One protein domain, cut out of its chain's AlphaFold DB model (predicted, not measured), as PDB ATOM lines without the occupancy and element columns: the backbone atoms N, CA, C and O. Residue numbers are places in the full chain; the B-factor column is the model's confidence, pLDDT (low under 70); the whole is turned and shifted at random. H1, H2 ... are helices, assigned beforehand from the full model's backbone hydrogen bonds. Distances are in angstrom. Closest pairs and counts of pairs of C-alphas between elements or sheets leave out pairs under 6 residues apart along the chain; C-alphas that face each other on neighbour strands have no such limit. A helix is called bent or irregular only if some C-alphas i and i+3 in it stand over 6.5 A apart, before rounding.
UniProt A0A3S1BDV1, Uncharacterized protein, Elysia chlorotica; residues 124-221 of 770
ATOM      1  N   VAL A 124       6.437  22.375  29.203       73.44
ATOM      2  CA  VAL A 124       7.384  22.888  28.190       73.44
ATOM      3  C   VAL A 124       8.659  22.037  28.089       73.44
ATOM      4  O   VAL A 124       9.277  21.979  27.029       73.44
ATOM      5  N   LEU A 125       9.011  21.292  29.138       75.19
ATOM      6  CA  LEU A 125      10.195  20.427  29.171       75.19
ATOM      7  C   LEU A 125      10.151  19.291  28.130       75.19
ATOM      8  O   LEU A 125      11.194  18.767  27.755       75.19
ATOM      9  N   MET A 126       8.966  18.941  27.610       83.94
ATOM     10  CA  MET A 126       8.818  17.949  26.532       83.94
ATOM     11  C   MET A 126       8.949  18.527  25.122       83.94
ATOM     12  O   MET A 126       8.919  17.757  24.162       83.94
ATOM     13  N   VAL A 127       9.109  19.846  24.963       74.06
ATOM     14  CA  VAL A 127       9.272  20.475  23.641       74.06
ATOM     15  C   VAL A 127      10.455  19.882  22.858       74.06
ATOM     16  O   VAL A 127      10.231  19.510  21.708       74.06
ATOM     17  N   PRO A 128      11.660  19.671  23.431       69.19
ATOM     18  CA  PRO A 128      12.778  19.064  22.702       69.19
ATOM     19  C   PRO A 128      12.479  17.632  22.245       69.19
ATOM     20  O   PRO A 128      12.773  17.262  21.111       69.19
ATOM     21  N   VAL A 129      11.823  16.837  23.098       74.19
ATOM     22  CA  VAL A 129      11.410  15.461  22.773       74.19
ATOM     23  C   VAL A 129      10.371  15.459  21.653       74.19
ATOM     24  O   VAL A 129      10.420  14.608  20.769       74.19
ATOM     25  N   TRP A 130       9.452  16.424  21.649       78.94
ATOM     26  CA  TRP A 130       8.480  16.593  20.572       78.94
ATOM     27  C   TRP A 130       9.127  17.034  19.266       78.94
ATOM     28  O   TRP A 130       8.754  16.515  18.222       78.94
ATOM     29  N   VAL A 131      10.109  17.936  19.309       73.00
ATOM     30  CA  VAL A 131      10.898  18.316  18.129       73.00
ATOM     31  C   VAL A 131      11.620  17.090  17.569       73.00
ATOM     32  O   VAL A 131      11.555  16.851  16.366       73.00
ATOM     33  N   LEU A 132      12.211  16.254  18.430       72.25
ATOM     34  CA  LEU A 132      12.858  15.006  18.020       72.25
ATOM     35  C   LEU A 132      11.854  13.996  17.436       72.25
ATOM     36  O   LEU A 132      12.119  13.376  16.410       72.25
ATOM     37  N   ALA A 133      10.674  13.860  18.046       76.50
ATOM     38  CA  ALA A 133       9.598  13.008  17.542       76.50
ATOM     39  C   ALA A 133       9.038  13.511  16.202       76.50
ATOM     40  O   ALA A 133       8.684  12.706  15.346       76.50
ATOM     41  N   LEU A 134       8.982  14.830  16.003       73.94
ATOM     42  CA  LEU A 134       8.556  15.471  14.760       73.94
ATOM     43  C   LEU A 134       9.622  15.297  13.667       73.94
ATOM     44  O   LEU A 134       9.273  14.999  12.531       73.94
ATOM     45  N   LEU A 135      10.909  15.347  14.022       67.00
ATOM     46  CA  LEU A 135      12.030  14.955  13.156       67.00
ATOM     47  C   LEU A 135      12.007  13.463  12.790       67.00
ATOM     48  O   LEU A 135      12.359  13.105  11.670       67.00
ATOM     49  N   ALA A 136      11.558  12.594  13.699       73.00
ATOM     50  CA  ALA A 136      11.392  11.159  13.452       73.00
ATOM     51  C   ALA A 136      10.070  10.807  12.736       73.00
ATOM     52  O   ALA A 136       9.909   9.694  12.229       73.00
ATOM     53  N   MET A 137       9.115  11.739  12.669       77.12
ATOM     54  CA  MET A 137       7.790  11.524  12.083       77.12
ATOM     55  C   MET A 137       7.834  11.126  10.599       77.12
ATOM     56  O   MET A 137       7.094  10.210  10.246       77.12
ATOM     57  N   PRO A 138       8.713  11.681   9.739       67.31
ATOM     58  CA  PRO A 138       8.906  11.195   8.375       67.31
ATOM     59  C   PRO A 138       9.318   9.720   8.318       67.31
ATOM     60  O   PRO A 138       8.756   8.973   7.523       67.31
ATOM     61  N   ILE A 139      10.226   9.270   9.198       70.75
ATOM     62  CA  ILE A 139      10.644   7.856   9.274       70.75
ATOM     63  C   ILE A 139       9.441   6.982   9.625       70.75
ATOM     64  O   ILE A 139       9.178   5.980   8.962       70.75
ATOM     65  N   TYR A 140       8.673   7.383  10.641       79.44
ATOM     66  CA  TYR A 140       7.473   6.661  11.048       79.44
ATOM     67  C   TYR A 140       6.400   6.646   9.951       79.44
ATOM     68  O   TYR A 140       5.805   5.602   9.704       79.44
ATOM     69  N   LEU A 141       6.150   7.777   9.284       72.00
ATOM     70  CA  LEU A 141       5.194   7.863   8.181       72.00
ATOM     71  C   LEU A 141       5.596   6.964   7.026       72.00
ATOM     72  O   LEU A 141       4.730   6.342   6.421       72.00
ATOM     73  N   VAL A 142       6.887   6.880   6.729       66.81
ATOM     74  CA  VAL A 142       7.384   6.008   5.670       66.81
ATOM     75  C   VAL A 142       7.239   4.557   6.073       66.81
ATOM     76  O   VAL A 142       6.756   3.759   5.278       66.81
ATOM     77  N   LEU A 143       7.597   4.211   7.307       75.12
ATOM     78  CA  LEU A 143       7.413   2.860   7.812       75.12
ATOM     79  C   LEU A 143       5.929   2.469   7.782       75.12
ATOM     80  O   LEU A 143       5.587   1.401   7.289       75.12
ATOM     81  N   ASP A 144       5.031   3.348   8.232       76.06
ATOM     82  CA  ASP A 144       3.583   3.133   8.174       76.06
ATOM     83  C   ASP A 144       3.080   3.059   6.725       76.06
ATOM     84  O   ASP A 144       2.243   2.214   6.419       76.06
ATOM     85  N   PHE A 145       3.609   3.882   5.815       72.19
ATOM     86  CA  PHE A 145       3.291   3.845   4.389       72.19
ATOM     87  C   PHE A 145       3.728   2.526   3.747       72.19
ATOM     88  O   PHE A 145       2.929   1.913   3.047       72.19
ATOM     89  N   ILE A 146       4.942   2.046   4.031       70.81
ATOM     90  CA  ILE A 146       5.465   0.758   3.554       70.81
ATOM     91  C   ILE A 146       4.624  -0.391   4.122       70.81
ATOM     92  O   ILE A 146       4.159  -1.248   3.374       70.81
ATOM     93  N   LEU A 147       4.353  -0.383   5.431       78.62
ATOM     94  CA  LEU A 147       3.559  -1.416   6.106       78.62
ATOM     95  C   LEU A 147       2.091  -1.430   5.656       78.62
ATOM     96  O   LEU A 147       1.428  -2.468   5.703       78.62
ATOM     97  N   ARG A 148       1.554  -0.282   5.233       72.38
ATOM     98  CA  ARG A 148       0.184  -0.153   4.713       72.38
ATOM     99  C   ARG A 148       0.113  -0.131   3.196       72.38
ATOM    100  O   ARG A 148      -0.997   0.015   2.675       72.38
ATOM    101  N   ALA A 149       1.240  -0.271   2.503       70.31
ATOM    102  CA  ALA A 149       1.270  -0.215   1.058       70.31
ATOM    103  C   ALA A 149       0.297  -1.272   0.514       70.31
ATOM    104  O   ALA A 149       0.342  -2.429   0.947       70.31
ATOM    105  N   PRO A 150      -0.599  -0.907  -0.419       62.50
ATOM    106  CA  PRO A 150      -1.545  -1.858  -0.992       62.50
ATOM    107  C   PRO A 150      -0.812  -3.055  -1.610       62.50
ATOM    108  O   PRO A 150      -1.276  -4.180  -1.468       62.50
ATOM    109  N   MET A 151       0.387  -2.831  -2.159       63.69
ATOM    110  CA  MET A 151       1.278  -3.885  -2.653       63.69
ATOM    111  C   MET A 151       1.621  -4.925  -1.581       63.69
ATOM    112  O   MET A 151       1.533  -6.115  -1.857       63.69
ATOM    113  N   LEU A 152       1.925  -4.512  -0.343       67.81
ATOM    114  CA  LEU A 152       2.231  -5.435   0.757       67.81
ATOM    115  C   LEU A 152       1.001  -6.270   1.159       67.81
ATOM    116  O   LEU A 152       1.122  -7.427   1.552       67.81
ATOM    117  N   ARG A 153      -0.207  -5.707   1.043       73.62
ATOM    118  CA  ARG A 153      -1.453  -6.447   1.306       73.62
ATOM    119  C   ARG A 153      -1.777  -7.448   0.206       73.62
ATOM    120  O   ARG A 153      -2.084  -8.592   0.528       73.62
ATOM    121  N   VAL A 154      -1.684  -7.026  -1.060       69.38
ATOM    122  CA  VAL A 154      -1.838  -7.918  -2.226       69.38
ATOM    123  C   VAL A 154      -0.847  -9.069  -2.100       69.38
ATOM    124  O   VAL A 154      -1.224 -10.228  -2.248       69.38
ATOM    125  N   PHE A 155       0.389  -8.747  -1.725       70.00
ATOM    126  CA  PHE A 155       1.442  -9.706  -1.450       70.00
ATOM    127  C   PHE A 155       1.057 -10.710  -0.355       70.00
ATOM    128  O   PHE A 155       1.094 -11.912  -0.596       70.00
ATOM    129  N   MET A 156       0.659 -10.248   0.837       76.75
ATOM    130  CA  MET A 156       0.347 -11.143   1.963       76.75
ATOM    131  C   MET A 156      -0.827 -12.071   1.646       76.75
ATOM    132  O   MET A 156      -0.821 -13.237   2.036       76.75
ATOM    133  N   GLU A 157      -1.833 -11.568   0.933       76.25
ATOM    134  CA  GLU A 157      -2.990 -12.370   0.542       76.25
ATOM    135  C   GLU A 157      -2.645 -13.366  -0.569       76.25
ATOM    136  O   GLU A 157      -3.027 -14.535  -0.519       76.25
ATOM    137  N   GLY A 158      -1.835 -12.932  -1.529       74.00
ATOM    138  CA  GLY A 158      -1.275 -13.787  -2.557       74.00
ATOM    139  C   GLY A 158      -0.388 -14.904  -1.990       74.00
ATOM    140  O   GLY A 158      -0.540 -16.063  -2.365       74.00
ATOM    141  N   PHE A 159       0.458 -14.601  -1.004       76.00
ATOM    142  CA  PHE A 159       1.290 -15.585  -0.307       76.00
ATOM    143  C   PHE A 159       0.452 -16.630   0.444       76.00
ATOM    144  O   PHE A 159       0.738 -17.822   0.371       76.00
ATOM    145  N   LYS A 160      -0.637 -16.226   1.113       81.38
ATOM    146  CA  LYS A 160      -1.575 -17.186   1.726       81.38
ATOM    147  C   LYS A 160      -2.211 -18.111   0.690       81.38
ATOM    148  O   LYS A 160      -2.359 -19.307   0.954       81.38
ATOM    149  N   ARG A 161      -2.594 -17.577  -0.475       75.38
ATOM    150  CA  ARG A 161      -3.136 -18.386  -1.576       75.38
ATOM    151  C   ARG A 161      -2.093 -19.368  -2.084       75.38
ATOM    152  O   ARG A 161      -2.405 -20.549  -2.167       75.38
ATOM    153  N   LEU A 162      -0.855 -18.926  -2.299       74.88
ATOM    154  CA  LEU A 162       0.267 -19.788  -2.677       74.88
ATOM    155  C   LEU A 162       0.466 -20.938  -1.678       74.88
ATOM    156  O   LEU A 162       0.508 -22.097  -2.075       74.88
ATOM    157  N   LEU A 163       0.498 -20.637  -0.374       80.38
ATOM    158  CA  LEU A 163       0.595 -21.656   0.679       80.38
ATOM    159  C   LEU A 163      -0.577 -22.645   0.648       80.38
ATOM    160  O   LEU A 163      -0.407 -23.823   0.955       80.38
ATOM    161  N   THR A 164      -1.770 -22.174   0.285       82.94
ATOM    162  CA  THR A 164      -2.956 -23.026   0.144       82.94
ATOM    163  C   THR A 164      -2.835 -23.927  -1.083       82.94
ATOM    164  O   THR A 164      -3.106 -25.119  -0.977       82.94
ATOM    165  N   TYR A 165      -2.363 -23.393  -2.214       76.31
ATOM    166  CA  TYR A 165      -2.114 -24.161  -3.434       76.31
ATOM    167  C   TYR A 165      -1.065 -25.248  -3.224       76.31
ATOM    168  O   TYR A 165      -1.335 -26.396  -3.560       76.31
ATOM    169  N   ILE A 166       0.068 -24.928  -2.591       79.56
ATOM    170  CA  ILE A 166       1.122 -25.907  -2.277       79.56
ATOM    171  C   ILE A 166       0.546 -27.076  -1.457       79.56
ATOM    172  O   ILE A 166       0.751 -28.234  -1.812       79.56
ATOM    173  N   ARG A 167      -0.261 -26.789  -0.423       85.31
ATOM    174  CA  ARG A 167      -0.911 -27.829   0.402       85.31
ATOM    175  C   ARG A 167      -1.928 -28.682  -0.357       85.31
ATOM    176  O   ARG A 167      -2.135 -29.839  -0.004       85.31
ATOM    177  N   VAL A 168      -2.635 -28.107  -1.332       81.44
ATOM    178  CA  VAL A 168      -3.605 -28.849  -2.159       81.44
ATOM    179  C   VAL A 168      -2.874 -29.743  -3.155       81.44
ATOM    180  O   VAL A 168      -3.269 -30.890  -3.349       81.44
ATOM    181  N   TYR A 169      -1.795 -29.233  -3.741       74.94
ATOM    182  CA  TYR A 169      -0.991 -29.933  -4.732       74.94
ATOM    183  C   TYR A 169      -0.291 -31.164  -4.150       74.94
ATOM    184  O   TYR A 169      -0.243 -32.215  -4.780       74.94
ATOM    185  N   GLU A 170       0.139 -31.075  -2.890       82.50
ATOM    186  CA  GLU A 170       0.696 -32.199  -2.134       82.50
ATOM    187  C   GLU A 170      -0.284 -33.388  -1.996       82.50
ATOM    188  O   GLU A 170       0.140 -34.511  -1.737       82.50
ATOM    189  N   ARG A 171      -1.598 -33.184  -2.195       83.12
ATOM    190  CA  ARG A 171      -2.622 -34.225  -1.993       83.12
ATOM    191  C   ARG A 171      -3.080 -34.979  -3.247       83.12
ATOM    192  O   ARG A 171      -3.745 -35.998  -3.072       83.12
ATOM    193  N   LYS A 172      -2.811 -34.518  -4.479       73.56
ATOM    194  CA  LYS A 172      -3.317 -35.175  -5.712       73.56
ATOM    195  C   LYS A 172      -2.376 -35.000  -6.920       73.56
ATOM    196  O   LYS A 172      -2.460 -33.966  -7.578       73.56
ATOM    197  N   PRO A 173      -1.546 -36.004  -7.254       71.25
ATOM    198  CA  PRO A 173      -0.571 -35.901  -8.346       71.25
ATOM    199  C   PRO A 173      -1.032 -36.374  -9.747       71.25
ATOM    200  O   PRO A 173      -0.234 -36.318 -10.669       71.25
ATOM    201  N   GLU A 174      -2.269 -36.837  -9.965       74.50
ATOM    202  CA  GLU A 174      -2.605 -37.686 -11.139       74.50
ATOM    203  C   GLU A 174      -2.856 -37.005 -12.515       74.50
ATOM    204  O   GLU A 174      -3.215 -37.708 -13.453       74.50
ATOM    205  N   ASP A 175      -2.669 -35.688 -12.704       75.88
ATOM    206  CA  ASP A 175      -3.056 -35.000 -13.966       75.88
ATOM    207  C   ASP A 175      -1.894 -34.184 -14.598       75.88
ATOM    208  O   ASP A 175      -1.867 -32.950 -14.558       75.88
ATOM    209  N   ASP A 176      -0.910 -34.875 -15.192       73.88
ATOM    210  CA  ASP A 176       0.422 -34.367 -15.600       73.88
ATOM    211  C   ASP A 176       0.453 -33.024 -16.364       73.88
ATOM    212  O   ASP A 176       1.316 -32.181 -16.114       73.88
ATOM    213  N   ALA A 177      -0.490 -32.755 -17.272       72.88
ATOM    214  CA  ALA A 177      -0.477 -31.512 -18.055       72.88
ATOM    215  C   ALA A 177      -0.921 -30.277 -17.243       72.88
ATOM    216  O   ALA A 177      -0.360 -29.187 -17.388       72.88
ATOM    217  N   LYS A 178      -1.910 -30.435 -16.354       72.88
ATOM    218  CA  LYS A 178      -2.361 -29.350 -15.461       72.88
ATOM    219  C   LYS A 178      -1.364 -29.123 -14.333       72.88
ATOM    220  O   LYS A 178      -1.173 -27.989 -13.898       72.88
ATOM    221  N   THR A 179      -0.699 -30.196 -13.920       72.44
ATOM    222  CA  THR A 179       0.406 -30.215 -12.967       72.44
ATOM    223  C   THR A 179       1.530 -29.280 -13.448       72.44
ATOM    224  O   THR A 179       1.887 -28.339 -12.733       72.44
ATOM    225  N   VAL A 180       2.001 -29.419 -14.693       75.81
ATOM    226  CA  VAL A 180       3.076 -28.567 -15.244       75.81
ATOM    227  C   VAL A 180       2.667 -27.091 -15.361       75.81
ATOM    228  O   VAL A 180       3.426 -26.223 -14.927       75.81
ATOM    229  N   CYS A 181       1.468 -26.782 -15.869       71.06
ATOM    230  CA  CYS A 181       0.987 -25.393 -15.936       71.06
ATOM    231  C   CYS A 181       0.859 -24.754 -14.544       71.06
ATOM    232  O   CYS A 181       1.312 -23.627 -14.348       71.06
ATOM    233  N   GLY A 182       0.318 -25.490 -13.567       75.31
ATOM    234  CA  GLY A 182       0.204 -25.009 -12.190       75.31
ATOM    235  C   GLY A 182       1.563 -24.761 -11.534       75.31
ATOM    236  O   GLY A 182       1.724 -23.792 -10.799       75.31
ATOM    237  N   MET A 183       2.577 -25.578 -11.840       75.62
ATOM    238  CA  MET A 183       3.939 -25.357 -11.342       75.62
ATOM    239  C   MET A 183       4.557 -24.091 -11.935       75.62
ATOM    240  O   MET A 183       5.136 -23.302 -11.193       75.62
ATOM    241  N   ILE A 184       4.399 -23.852 -13.239       77.25
ATOM    242  CA  ILE A 184       4.900 -22.631 -13.892       77.25
ATOM    243  C   ILE A 184       4.245 -21.384 -13.282       77.25
ATOM    244  O   ILE A 184       4.940 -20.415 -12.981       77.25
ATOM    245  N   GLU A 185       2.934 -21.421 -13.037       73.56
ATOM    246  CA  GLU A 185       2.197 -20.335 -12.382       73.56
ATOM    247  C   GLU A 185       2.713 -20.077 -10.956       73.56
ATOM    248  O   GLU A 185       3.028 -18.940 -10.600       73.56
ATOM    249  N   VAL A 186       2.905 -21.138 -10.164       75.81
ATOM    250  CA  VAL A 186       3.469 -21.070  -8.804       75.81
ATOM    251  C   VAL A 186       4.887 -20.485  -8.809       75.81
ATOM    252  O   VAL A 186       5.194 -19.628  -7.976       75.81
ATOM    253  N   TYR A 187       5.744 -20.886  -9.754       78.81
ATOM    254  CA  TYR A 187       7.103 -20.352  -9.893       78.81
ATOM    255  C   TYR A 187       7.110 -18.877 -10.304       78.81
ATOM    256  O   TYR A 187       7.844 -18.088  -9.709       78.81
ATOM    257  N   LEU A 188       6.277 -18.475 -11.270       74.38
ATOM    258  CA  LEU A 188       6.135 -17.071 -11.676       74.38
ATOM    259  C   LEU A 188       5.620 -16.205 -10.522       74.38
ATOM    260  O   LEU A 188       6.111 -15.092 -10.306       74.38
ATOM    261  N   PHE A 189       4.681 -16.733  -9.738       72.44
ATOM    262  CA  PHE A 189       4.144 -16.057  -8.569       72.44
ATOM    263  C   PHE A 189       5.190 -15.903  -7.453       72.44
ATOM    264  O   PHE A 189       5.346 -14.820  -6.888       72.44
ATOM    265  N   PHE A 190       5.967 -16.953  -7.176       77.31
ATOM    266  CA  PHE A 190       7.082 -16.901  -6.229       77.31
ATOM    267  C   PHE A 190       8.165 -15.905  -6.663       77.31
ATOM    268  O   PHE A 190       8.636 -15.101  -5.859       77.31
ATOM    269  N   LEU A 191       8.530 -15.906  -7.945       76.19
ATOM    270  CA  LEU A 191       9.520 -14.985  -8.495       76.19
ATOM    271  C   LEU A 191       9.039 -13.529  -8.359       76.19
ATOM    272  O   LEU A 191       9.773 -12.672  -7.872       76.19
ATOM    273  N   SER A 192       7.770 -13.269  -8.687       73.94
ATOM    274  CA  SER A 192       7.107 -11.973  -8.493       73.94
ATOM    275  C   SER A 192       7.162 -11.495  -7.035       73.94
ATOM    276  O   SER A 192       7.521 -10.347  -6.767       73.94
ATOM    277  N   ILE A 193       6.895 -12.394  -6.083       70.94
ATOM    278  CA  ILE A 193       7.008 -12.154  -4.635       70.94
ATOM    279  C   ILE A 193       8.422 -11.704  -4.252       70.94
ATOM    280  O   ILE A 193       8.581 -10.682  -3.580       70.94
ATOM    281  N   VAL A 194       9.445 -12.453  -4.668       77.19
ATOM    282  CA  VAL A 194      10.849 -12.143  -4.353       77.19
ATOM    283  C   VAL A 194      11.233 -10.772  -4.915       77.19
ATOM    284  O   VAL A 194      11.846  -9.966  -4.215       77.19
ATOM    285  N   PHE A 195      10.802 -10.456  -6.135       71.50
ATOM    286  CA  PHE A 195      11.064  -9.157  -6.748       71.50
ATOM    287  C   PHE A 195      10.393  -7.991  -6.018       71.50
ATOM    288  O   PHE A 195      11.038  -6.967  -5.793       71.50
ATOM    289  N   VAL A 196       9.139  -8.143  -5.581       71.12
ATOM    290  CA  VAL A 196       8.454  -7.111  -4.781       71.12
ATOM    291  C   VAL A 196       9.221  -6.821  -3.488       71.12
ATOM    292  O   VAL A 196       9.364  -5.655  -3.122       71.12
ATOM    293  N   PHE A 197       9.775  -7.840  -2.823       71.81
ATOM    294  CA  PHE A 197      10.620  -7.628  -1.643       71.81
ATOM    295  C   PHE A 197      11.920  -6.901  -1.957       71.81
ATOM    296  O   PHE A 197      12.305  -6.022  -1.190       71.81
ATOM    297  N   ILE A 198      12.582  -7.232  -3.066       75.38
ATOM    298  CA  ILE A 198      13.806  -6.541  -3.484       75.38
ATOM    299  C   ILE A 198      13.508  -5.057  -3.726       75.38
ATOM    300  O   ILE A 198      14.219  -4.200  -3.207       75.38
ATOM    301  N   VAL A 199      12.420  -4.729  -4.428       71.38
ATOM    302  CA  VAL A 199      12.032  -3.331  -4.681       71.38
ATOM    303  C   VAL A 199      11.641  -2.604  -3.409       71.38
ATOM    304  O   VAL A 199      12.084  -1.478  -3.198       71.38
ATOM    305  N   LEU A 200      10.828  -3.223  -2.551       70.06
ATOM    306  CA  LEU A 200      10.467  -2.622  -1.269       70.06
ATOM    307  C   LEU A 200      11.701  -2.430  -0.386       70.06
ATOM    308  O   LEU A 200      11.803  -1.401   0.269       70.06
ATOM    309  N   GLY A 201      12.652  -3.367  -0.406       73.25
ATOM    310  CA  GLY A 201      13.920  -3.269   0.313       73.25
ATOM    311  C   GLY A 201      14.794  -2.126  -0.200       73.25
ATOM    312  O   GLY A 201      15.230  -1.294   0.592       73.25
ATOM    313  N   ILE A 202      14.992  -2.030  -1.519       73.75
ATOM    314  CA  ILE A 202      15.750  -0.940  -2.149       73.75
ATOM    315  C   ILE A 202      15.063   0.406  -1.895       73.75
ATOM    316  O   ILE A 202      15.718   1.358  -1.481       73.75
ATOM    317  N   GLY A 203      13.745   0.482  -2.085       69.00
ATOM    318  CA  GLY A 203      12.960   1.694  -1.864       69.00
ATOM    319  C   GLY A 203      12.962   2.138  -0.402       69.00
ATOM    320  O   GLY A 203      13.151   3.320  -0.124       69.00
ATOM    321  N   ALA A 204      12.815   1.205   0.543       69.31
ATOM    322  CA  ALA A 204      12.903   1.492   1.971       69.31
ATOM    323  C   ALA A 204      14.306   1.966   2.362       69.31
ATOM    324  O   ALA A 204      14.422   2.961   3.071       69.31
ATOM    325  N   ASN A 205      15.359   1.299   1.876       71.06
ATOM    326  CA  ASN A 205      16.741   1.688   2.145       71.06
ATOM    327  C   ASN A 205      17.054   3.080   1.580       71.06
ATOM    328  O   ASN A 205      17.567   3.935   2.297       71.06
ATOM    329  N   PHE A 206      16.661   3.343   0.329       69.81
ATOM    330  CA  PHE A 206      16.778   4.663  -0.288       69.81
ATOM    331  C   PHE A 206      16.060   5.726   0.541       69.81
ATOM    332  O   PHE A 206      16.627   6.776   0.827       69.81
ATOM    333  N   LEU A 207      14.835   5.446   0.989       66.25
ATOM    334  CA  LEU A 207      14.063   6.420   1.745       66.25
ATOM    335  C   LEU A 207      14.659   6.671   3.137       66.25
ATOM    336  O   LEU A 207      14.848   7.826   3.514       66.25
ATOM    337  N   VAL A 208      15.032   5.621   3.874       71.00
ATOM    338  CA  VAL A 208      15.751   5.758   5.154       71.00
ATOM    339  C   VAL A 208      17.015   6.590   4.963       71.00
ATOM    340  O   VAL A 208      17.268   7.483   5.765       71.00
ATOM    341  N   HIS A 209      17.760   6.369   3.881       69.25
ATOM    342  CA  HIS A 209      18.964   7.129   3.582       69.25
ATOM    343  C   HIS A 209      18.669   8.597   3.235       69.25
ATOM    344  O   HIS A 209      19.358   9.488   3.728       69.25
ATOM    345  N   VAL A 210      17.636   8.887   2.436       67.62
ATOM    346  CA  VAL A 210      17.198  10.264   2.146       67.62
ATOM    347  C   VAL A 210      16.792  10.969   3.434       67.62
ATOM    348  O   VAL A 210      17.224  12.090   3.677       67.62
ATOM    349  N   VAL A 211      16.015  10.315   4.297       66.75
ATOM    350  CA  VAL A 211      15.578  10.906   5.566       66.75
ATOM    351  C   VAL A 211      16.746  11.083   6.526       66.75
ATOM    352  O   VAL A 211      16.865  12.151   7.115       66.75
ATOM    353  N   ALA A 212      17.638  10.100   6.652       70.69
ATOM    354  CA  ALA A 212      18.846  10.220   7.462       70.69
ATOM    355  C   ALA A 212      19.714  11.385   6.977       70.69
ATOM    356  O   ALA A 212      20.160  12.181   7.790       70.69
ATOM    357  N   MET A 213      19.882  11.550   5.666       69.00
ATOM    358  CA  MET A 213      20.681  12.637   5.102       69.00
ATOM    359  C   MET A 213      19.986  13.990   5.219       69.00
ATOM    360  O   MET A 213      20.657  14.983   5.467       69.00
ATOM    361  N   VAL A 214      18.656  14.048   5.137       72.00
ATOM    362  CA  VAL A 214      17.893  15.257   5.476       72.00
ATOM    363  C   VAL A 214      18.070  15.595   6.954       72.00
ATOM    364  O   VAL A 214      18.344  16.745   7.265       72.00
ATOM    365  N   ILE A 215      17.976  14.621   7.862       71.31
ATOM    366  CA  ILE A 215      18.168  14.835   9.302       71.31
ATOM    367  C   ILE A 215      19.599  15.280   9.591       71.31
ATOM    368  O   ILE A 215      19.777  16.270  10.284       71.31
ATOM    369  N   VAL A 216      20.612  14.603   9.046       74.38
ATOM    370  CA  VAL A 216      22.023  14.977   9.205       74.38
ATOM    371  C   VAL A 216      22.263  16.362   8.627       74.38
ATOM    372  O   VAL A 216      22.851  17.193   9.301       74.38
ATOM    373  N   LYS A 217      21.753  16.667   7.430       71.19
ATOM    374  CA  LYS A 217      21.888  17.998   6.827       71.19
ATOM    375  C   LYS A 217      21.195  19.070   7.665       71.19
ATOM    376  O   LYS A 217      21.762  20.135   7.849       71.19
ATOM    377  N   VAL A 218      20.015  18.782   8.213       69.88
ATOM    378  CA  VAL A 218      19.314  19.683   9.136       69.88
ATOM    379  C   VAL A 218      20.086  19.836  10.444       69.88
ATOM    380  O   VAL A 218      20.202  20.950  10.917       69.88
ATOM    381  N   LEU A 219      20.642  18.774  11.027       72.06
ATOM    382  CA  LEU A 219      21.369  18.838  12.301       72.06
ATOM    383  C   LEU A 219      22.741  19.505  12.176       72.06
ATOM    384  O   LEU A 219      23.138  20.254  13.063       72.06
ATOM    385  N   VAL A 220      23.470  19.214  11.098       75.81
ATOM    386  CA  VAL A 220      24.824  19.721  10.855       75.81
ATOM    387  C   VAL A 220      24.774  21.165  10.366       75.81
ATOM    388  O   VAL A 220      25.598  21.980  10.778       75.81
ATOM    389  N   ASP A 221      23.797  21.518   9.528       81.88
ATOM    390  CA  ASP A 221      23.631  22.891   9.069       81.88
ATOM    391  C   ASP A 221      22.826  23.702  10.089       81.88
ATOM    392  O   ASP A 221      21.628  23.955   9.937       81.88
TER     393      ASP A 221
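What this domain is: This is residues 124 to 221 of the 770 residues of an uncharacterized protein of Elysia chlorotica (UniProt A0A3S1BDV1). A long two-layered rod: the long helix H3 runs most of its length, and H1 and H2, following one another end to end, run back beside it, with the chain turning at one end through residues 170 to 175. At the other end, H1 kinks near residue 135, and its residues 124 to 134 stick out away from H3. The printed part has 98 residues with three named helices, in the order H1, H2, H3, and no named strand; its class is all helix. The whole is extended, with a radius of gyration of the C-alphas of 21.5 A and spans of 72 by 25 by 16 A.

How they stand to each other: The longest helix is H3, residues 176 to 220. H2, residues 150 to 169, touches H3 with its residues 155 to 162 alone, and the closest C-alphas are those of Phe 155 and Ile 193, 6.9 A apart. H2 and H3 run opposite ways at a shallow tilt of 29 degrees and form a helical hairpin. H1, residues 124 to 147, touches H3 with its residues 135 to 146 alone, and the closest C-alphas are those of Ile 139 and Val 211, 6.9 A apart. H1 and H3 run opposite ways at a shallow tilt of 24 degrees. H1 and H2 are close but not clearly touching, with the closest C-alphas, those of Ile 146 and Leu 152, 7.5 A apart; they run the same way at a steep tilt of 45 degrees. In H2 and H3 every O i to N i+4 pair is within hydrogen-bond range; in H1 16 of 20 are.

Where its parts are: H3 measures 65.0 A from its first C-alpha, 176 at (0.422, -34.367, -15.600), to its last, 220 at (24.824, 19.721, 10.855). H2 measures 28.3 A from C-alpha 150 to C-alpha 169. H1 measures 33.1 A and begins with C-alpha 124 at (7.384, 22.888, 28.190). H1 has a kink of 44 degrees near residue 135 and is irregular: C-alphas 125 and 128 are 7.1 A apart.

The domain as a whole: The two C-alphas farthest apart, those of Val 124 and Glu 174, are 72.9 A apart. Residues 124 to 134, which belong to H1, stand free, as do residues 170 to 178, of which 176 to 178 belong to H3. Without these stretches the body spans 62 by 17 by 15 A. The printed part has no cut. The link from H1 to H2 is tight, with 2 residues, and the link from H2 to H3 is short, with 6. The mean pLDDT of the printed part is 73.7, and 17 residues are under 70, among them residues 150 to 152 and 209 to 211.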